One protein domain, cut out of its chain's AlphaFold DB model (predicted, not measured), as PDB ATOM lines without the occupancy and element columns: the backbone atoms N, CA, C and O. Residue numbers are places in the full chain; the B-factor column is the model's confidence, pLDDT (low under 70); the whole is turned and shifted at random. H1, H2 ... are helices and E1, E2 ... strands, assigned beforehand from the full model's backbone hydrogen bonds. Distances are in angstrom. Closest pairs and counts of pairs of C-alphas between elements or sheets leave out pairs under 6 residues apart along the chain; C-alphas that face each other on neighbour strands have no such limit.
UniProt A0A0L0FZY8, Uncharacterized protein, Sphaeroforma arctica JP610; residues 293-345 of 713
ATOM      1  N   LEU A 293      93.060-108.296 181.004       84.81
ATOM      2  CA  LEU A 293      94.401-108.382 181.574       84.81
ATOM      3  C   LEU A 293      94.407-108.155 183.095       84.81
ATOM      4  O   LEU A 293      93.884-107.160 183.607       84.81
ATOM      5  N   ARG A 294      95.010-109.104 183.809       87.56
ATOM      6  CA  ARG A 294      95.228-109.100 185.254       87.56
ATOM      7  C   ARG A 294      96.587-108.471 185.547       87.56
ATOM      8  O   ARG A 294      97.553-108.754 184.847       87.56
ATOM      9  N   VAL A 295      96.667-107.647 186.590       88.31
ATOM     10  CA  VAL A 295      97.940-107.090 187.076       88.31
ATOM     11  C   VAL A 295      98.525-108.049 188.111       88.31
ATOM     12  O   VAL A 295      97.864-108.345 189.109       88.31
ATOM     13  N   ALA A 296      99.740-108.541 187.879       87.56
ATOM     14  CA  ALA A 296     100.486-109.350 188.837       87.56
ATOM     15  C   ALA A 296     101.158-108.477 189.917       87.56
ATOM     16  O   ALA A 296     101.206-107.251 189.819       87.56
ATOM     17  N   ALA A 297     101.678-109.104 190.976       85.94
ATOM     18  CA  ALA A 297     102.263-108.396 192.122       85.94
ATOM     19  C   ALA A 297     103.549-107.606 191.788       85.94
ATOM     20  O   ALA A 297     103.910-106.687 192.521       85.94
ATOM     21  N   ASP A 298     104.218-107.942 190.684       84.19
ATOM     22  CA  ASP A 298     105.373-107.228 190.129       84.19
ATOM     23  C   ASP A 298     104.981-106.080 189.176       84.19
ATOM     24  O   ASP A 298     105.858-105.351 188.714       84.19
ATOM     25  N   GLY A 299     103.682-105.913 188.892       86.00
ATOM     26  CA  GLY A 299     103.105-104.938 187.963       86.00
ATOM     27  C   GLY A 299     102.946-105.419 186.514       86.00
ATOM     28  O   GLY A 299     102.382-104.682 185.704       86.00
ATOM     29  N   SER A 300     103.403-106.628 186.170       89.75
ATOM     30  CA  SER A 300     103.252-107.185 184.817       89.75
ATOM     31  C   SER A 300     101.789-107.545 184.501       89.75
ATOM     32  O   SER A 300     100.983-107.801 185.401       89.75
ATOM     33  N   LEU A 301     101.417-107.531 183.215       90.69
ATOM     34  CA  LEU A 301     100.052-107.804 182.754       90.69
ATOM     35  C   LEU A 301      99.934-109.210 182.160       90.69
ATOM     36  O   LEU A 301     100.707-109.591 181.286       90.69
ATOM     37  N   TRP A 302      98.923-109.955 182.602       91.44
ATOM     38  CA  TRP A 302      98.691-111.358 182.247       91.44
ATOM     39  C   TRP A 302      97.278-111.578 181.722       91.44
ATOM     40  O   TRP A 302      96.360-110.853 182.103       91.44
ATOM     41  N   THR A 303      97.070-112.590 180.883       90.62
ATOM     42  CA  THR A 303      95.724-113.041 180.504       90.62
ATOM     43  C   THR A 303      94.936-113.561 181.719       90.62
ATOM     44  O   THR A 303      95.475-113.789 182.805       90.62
ATOM     45  N   ASP A 304      93.636-113.798 181.534       90.25
ATOM     46  CA  ASP A 304      92.961-114.826 182.330       90.25
ATOM     47  C   ASP A 304      93.632-116.199 182.084       90.25
ATOM     48  O   ASP A 304      94.333-116.383 181.085       90.25
ATOM     49  N   PHE A 305      93.445-117.158 182.994       87.62
ATOM     50  CA  PHE A 305      93.894-118.532 182.751       87.62
ATOM     51  C   PHE A 305      93.053-119.186 181.646       87.62
ATOM     52  O   PHE A 305      91.829-119.030 181.625       87.62
ATOM     53  N   ASP A 306      93.721-119.942 180.777       88.62
ATOM     54  CA  ASP A 306      93.120-120.869 179.820       88.62
ATOM     55  C   ASP A 306      92.257-121.925 180.546       88.62
ATOM     56  O   ASP A 306      92.370-122.143 181.757       88.62
ATOM     57  N   ALA A 307      91.377-122.607 179.808       86.50
ATOM     58  CA  ALA A 307      90.556-123.679 180.370       86.50
ATOM     59  C   ALA A 307      91.422-124.812 180.957       86.50
ATOM     60  O   ALA A 307      92.479-125.143 180.421       86.50
ATOM     61  N   CYS A 308      90.949-125.433 182.042       88.88
ATOM     62  CA  CYS A 308      91.647-126.548 182.680       88.88
ATOM     63  C   CYS A 308      91.845-127.707 181.689       88.88
ATOM     64  O   CYS A 308      90.875-128.157 181.076       88.88
ATOM     65  N   SER A 309      93.079-128.210 181.559       88.88
ATOM     66  CA  SER A 309      93.439-129.251 180.583       88.88
ATOM     67  C   SER A 309      92.570-130.507 180.695       88.88
ATOM     68  O   SER A 309      92.258-131.143 179.692       88.88
ATOM     69  N   ASN A 310      92.143-130.832 181.918       80.56
ATOM     70  CA  ASN A 310      91.251-131.939 182.218       80.56
ATOM     71  C   ASN A 310      89.886-131.401 182.655       80.56
ATOM     72  O   ASN A 310      89.758-130.778 183.704       80.56
ATOM     73  N   SER A 311      88.842-131.739 181.897       79.44
ATOM     74  CA  SER A 311      87.432-131.425 182.211       79.44
ATOM     75  C   SER A 311      86.824-132.297 183.331       79.44
ATOM     76  O   SER A 311      85.605-132.470 183.418       79.44
ATOM     77  N   CYS A 312      87.679-132.934 184.135       79.88
ATOM     78  CA  CYS A 312      87.332-133.852 185.215       79.88
ATOM     79  C   CYS A 312      88.567-134.086 186.101       79.88
ATOM     80  O   CYS A 312      89.568-134.620 185.621       79.88
ATOM     81  N   GLY A 313      88.504-133.743 187.389       78.31
ATOM     82  CA  GLY A 313      89.611-133.972 188.326       78.31
ATOM     83  C   GLY A 313      90.774-132.990 188.150       78.31
ATOM     84  O   GLY A 313      90.557-131.833 187.797       78.31
ATOM     85  N   VAL A 314      92.002-133.425 188.458       82.31
ATOM     86  CA  VAL A 314      93.206-132.573 188.405       82.31
ATOM     87  C   VAL A 314      93.670-132.368 186.965       82.31
ATOM     88  O   VAL A 314      93.887-133.342 186.248       82.31
ATOM     89  N   GLY A 315      93.884-131.118 186.565       87.69
ATOM     90  CA  GLY A 315      94.554-130.728 185.325       87.69
ATOM     91  C   GLY A 315      95.508-129.553 185.546       87.69
ATOM     92  O   GLY A 315      95.785-129.171 186.685       87.69
ATOM     93  N   ILE A 316      95.976-128.956 184.449       89.06
ATOM     94  CA  ILE A 316      96.797-127.737 184.442       89.06
ATOM     95  C   ILE A 316      96.066-126.643 183.652       89.06
ATOM     96  O   ILE A 316      95.399-126.927 182.658       89.06
ATOM     97  N   GLN A 317      96.183-125.395 184.101       92.00
ATOM     98  CA  GLN A 317      95.722-124.194 183.396       92.00
ATOM     99  C   GLN A 317      96.893-123.214 183.234       92.00
ATOM    100  O   GLN A 317      97.727-123.093 184.137       92.00
ATOM    101  N   THR A 318      96.946-122.505 182.105       90.75
ATOM    102  CA  THR A 318      98.055-121.604 181.738       90.75
ATOM    103  C   THR A 318      97.563-120.165 181.626       90.75
ATOM    104  O   THR A 318      96.508-119.921 181.055       90.75
ATOM    105  N   ALA A 319      98.313-119.202 182.152       91.94
ATOM    106  CA  ALA A 319      98.159-117.782 181.837       91.94
ATOM    107  C   ALA A 319      99.396-117.294 181.073       91.94
ATOM    108  O   ALA A 319     100.500-117.797 181.292       91.94
ATOM    109  N   ARG A 320      99.227-116.308 180.186       92.31
ATOM    110  CA  ARG A 320     100.299-115.771 179.330       92.31
ATOM    111  C   ARG A 320     100.532-114.292 179.618       92.31
ATOM    112  O   ARG A 320      99.581-113.549 179.864       92.31
ATOM    113  N   CYS A 321     101.786-113.855 179.600       90.19
ATOM    114  CA  CYS A 321     102.162-112.480 179.910       90.19
ATOM    115  C   CYS A 321     102.064-111.600 178.654       90.19
ATOM    116  O   CYS A 321     102.697-111.865 177.631       90.19
ATOM    117  N   ALA A 322     101.262-110.538 178.722       90.44
ATOM    118  CA  ALA A 322     100.936-109.648 177.611       90.44
ATOM    119  C   ALA A 322     102.040-108.597 177.390       90.44
ATOM    120  O   ALA A 322     101.820-107.398 177.561       90.44
ATOM    121  N   ASP A 323     103.239-109.057 177.034       84.12
ATOM    122  CA  ASP A 323     104.504-108.312 177.085       84.12
ATOM    123  C   ASP A 323     104.483-106.894 176.491       84.12
ATOM    124  O   ASP A 323     104.997-105.973 177.125       84.12
ATOM    125  N   ILE A 324     103.827-106.667 175.349       84.69
ATOM    126  CA  ILE A 324     103.684-105.321 174.758       84.69
ATOM    127  C   ILE A 324     102.948-104.367 175.719       84.69
ATOM    128  O   ILE A 324     103.383-103.233 175.936       84.69
ATOM    129  N   SER A 325     101.866-104.835 176.345       82.38
ATOM    130  CA  SER A 325     101.086-104.080 177.331       82.38
ATOM    131  C   SER A 325     101.839-103.932 178.655       82.38
ATOM    132  O   SER A 325     101.852-102.850 179.241       82.38
ATOM    133  N   SER A 326     102.512-104.992 179.110       84.88
ATOM    134  CA  SER A 326     103.334-105.003 180.329       84.88
ATOM    135  C   SER A 326     104.498-104.000 180.225       84.88
ATOM    136  O   SER A 326     104.708-103.177 181.119       84.88
ATOM    137  N   LYS A 327     105.183-103.958 179.073       86.81
ATOM    138  CA  LYS A 327     106.195-102.945 178.725       86.81
ATOM    139  C   LYS A 327     105.615-101.532 178.676       86.81
ATOM    140  O   LYS A 327     106.233-100.621 179.223       86.81
ATOM    141  N   ALA A 328     104.430-101.341 178.092       82.69
ATOM    142  CA  ALA A 328     103.756-100.039 178.073       82.69
ATOM    143  C   ALA A 328     103.361 -99.538 179.479       82.69
ATOM    144  O   ALA A 328     103.342 -98.330 179.712       82.69
ATOM    145  N   ALA A 329     103.105-100.447 180.426       84.19
ATOM    146  CA  ALA A 329     102.890-100.131 181.838       84.19
ATOM    147  C   ALA A 329     104.193 -99.861 182.626       84.19
ATOM    148  O   ALA A 329     104.125 -99.389 183.759       84.19
ATOM    149  N   GLY A 330     105.370-100.132 182.047       89.50
ATOM    150  CA  GLY A 330     106.680 -99.996 182.702       89.50
ATOM    151  C   GLY A 330     107.183-101.257 183.420       89.50
ATOM    152  O   GLY A 330     108.233-101.209 184.057       89.50
ATOM    153  N   HIS A 331     106.472-102.379 183.295       89.50
ATOM    154  CA  HIS A 331     106.727-103.637 184.001       89.50
ATOM    155  C   HIS A 331     106.881-104.793 182.992       89.50
ATOM    156  O   HIS A 331     105.931-105.545 182.783       89.50
ATOM    157  N   PRO A 332     108.029-104.925 182.295       87.88
ATOM    158  CA  PRO A 332     108.226-105.943 181.257       87.88
ATOM    159  C   PRO A 332     108.089-107.373 181.799       87.88
ATOM    160  O   PRO A 332     108.479-107.651 182.932       87.88
ATOM    161  N   CYS A 333     107.593-108.292 180.966       87.88
ATOM    162  CA  CYS A 333     107.451-109.699 181.340       87.88
ATOM    163  C   CYS A 333     108.828-110.350 181.553       87.88
ATOM    164  O   CYS A 333     109.634-110.420 180.626       87.88
ATOM    165  N   GLN A 334     109.095-110.841 182.766       87.75
ATOM    166  CA  GLN A 334     110.288-111.655 183.058       87.75
ATOM    167  C   GLN A 334     110.082-113.131 182.687       87.75
ATOM    168  O   GLN A 334     111.036-113.834 182.366       87.75
ATOM    169  N   VAL A 335     108.827-113.583 182.717       85.06
ATOM    170  CA  VAL A 335     108.374-114.919 182.323       85.06
ATOM    171  C   VAL A 335     107.161-114.733 181.410       85.06
ATOM    172  O   VAL A 335     106.347-113.842 181.651       85.06
ATOM    173  N   TYR A 336     107.052-115.536 180.350       86.81
ATOM    174  CA  TYR A 336     106.002-115.382 179.335       86.81
ATOM    175  C   TYR A 336     104.767-116.255 179.585       86.81
ATOM    176  O   TYR A 336     103.682-115.902 179.131       86.81
ATOM    177  N   GLU A 337     104.905-117.348 180.338       90.31
ATOM    178  CA  GLU A 337     103.816-118.268 180.681       90.31
ATOM    179  C   GLU A 337     103.877-118.663 182.158       90.31
ATOM    180  O   GLU A 337     104.955-118.797 182.732       90.31
ATOM    181  N   TYR A 338     102.714-118.855 182.774       88.81
ATOM    182  CA  TYR A 338     102.581-119.314 184.151       88.81
ATOM    183  C   TYR A 338     101.522-120.411 184.218       88.81
ATOM    184  O   TYR A 338     100.354-120.185 183.896       88.81
ATOM    185  N   THR A 339     101.939-121.605 184.625       90.88
ATOM    186  CA  THR A 339     101.079-122.777 184.796       90.88
ATOM    187  C   THR A 339     100.732-122.977 186.265       90.88
ATOM    188  O   THR A 339     101.562-122.783 187.151       90.88
ATOM    189  N   GLN A 340      99.498-123.398 186.535       88.25
ATOM    190  CA  GLN A 340      99.084-123.835 187.867       88.25
ATOM    191  C   GLN A 340      98.115-125.015 187.786       88.25
ATOM    192  O   GLN A 340      97.429-125.211 186.778       88.25
ATOM    193  N   SER A 341      98.024-125.773 188.876       85.88
ATOM    194  CA  SER A 341      97.020-126.819 189.056       85.88
ATOM    195  C   SER A 341      95.597-126.263 188.900       85.88
ATOM    196  O   SER A 341      95.294-125.121 189.262       85.88
ATOM    197  N   CYS A 342      94.696-127.085 188.380       85.81
ATOM    198  CA  CYS A 342      93.266-126.809 188.345       85.81
ATOM    199  C   CYS A 342      92.462-128.067 188.668       85.81
ATOM    200  O   CYS A 342      92.927-129.190 188.480       85.81
ATOM    201  N   HIS A 343      91.243-127.861 189.159       82.62
ATOM    202  CA  HIS A 343      90.285-128.925 189.419       82.62
ATOM    203  C   HIS A 343      88.976-128.580 188.715       82.62
ATOM    204  O   HIS A 343      88.326-127.606 189.098       82.62
ATOM    205  N   ASP A 344      88.589-129.357 187.700       75.50
ATOM    206  CA  ASP A 344      87.278-129.207 187.067       75.50
ATOM    207  C   ASP A 344      86.311-130.307 187.532       75.50
ATOM    208  O   ASP A 344      86.571-131.505 187.406       75.50
ATOM    209  N   ASN A 345      85.173-129.865 188.066       66.50
ATOM    210  CA  ASN A 345      84.040-130.682 188.503       66.50
ATOM    211  C   ASN A 345      82.754-130.323 187.718       66.50
ATOM    212  O   ASN A 345      81.649-130.679 188.128       66.50
TER     213      ASN A 345
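AT A GLANCE: This is residues 293 to 345 of the 713 residues of an uncharacterized protein of Sphaeroforma arctica JP610 (UniProt A0A0L0FZY8). A long, narrow ribbon of two antiparallel strands, E1 and E2, has the short helix H1 in the connection at one end, while the unnamed residues 293 to 312 run beside the ribbon toward its other end. The printed part has 53 residues, with E1, H1 and E2 in that order; the class is mixed, with 22 residues in named elements, under half. It is a loose rod, radius of gyration of the C-alphas 12.6 A, spanning 39 by 16 by 15 A.

IN THESE COORDINATES: E1, residues 313 to 320, begins at C-alpha (89.611, -133.972, 188.326) and is 22.9 A long. E2, residues 337 to 344, is 20.8 A long and ends at C-alpha (87.278, -129.207, 187.067). H1 is residues 323 to 328.

HOW THE PARTS SIT: E1 and E2 are antiparallel at 152 degrees; N 315 and O 342 are within hydrogen-bond range at 2.9 A. E2 bends by 56 degrees at residue 341. A tight link joins E1 to H1, and a short link H1 to E2. In H1 every O i to N i+4 pair is within hydrogen-bond range. Residues 294 to 295 pair with 301 to 302, antiparallel.

THE WHOLE: The farthest C-alphas, of Cys 312 and Gly 330, are 39.1 A apart. The printed part has no cut; residue 345 has pLDDT under 70.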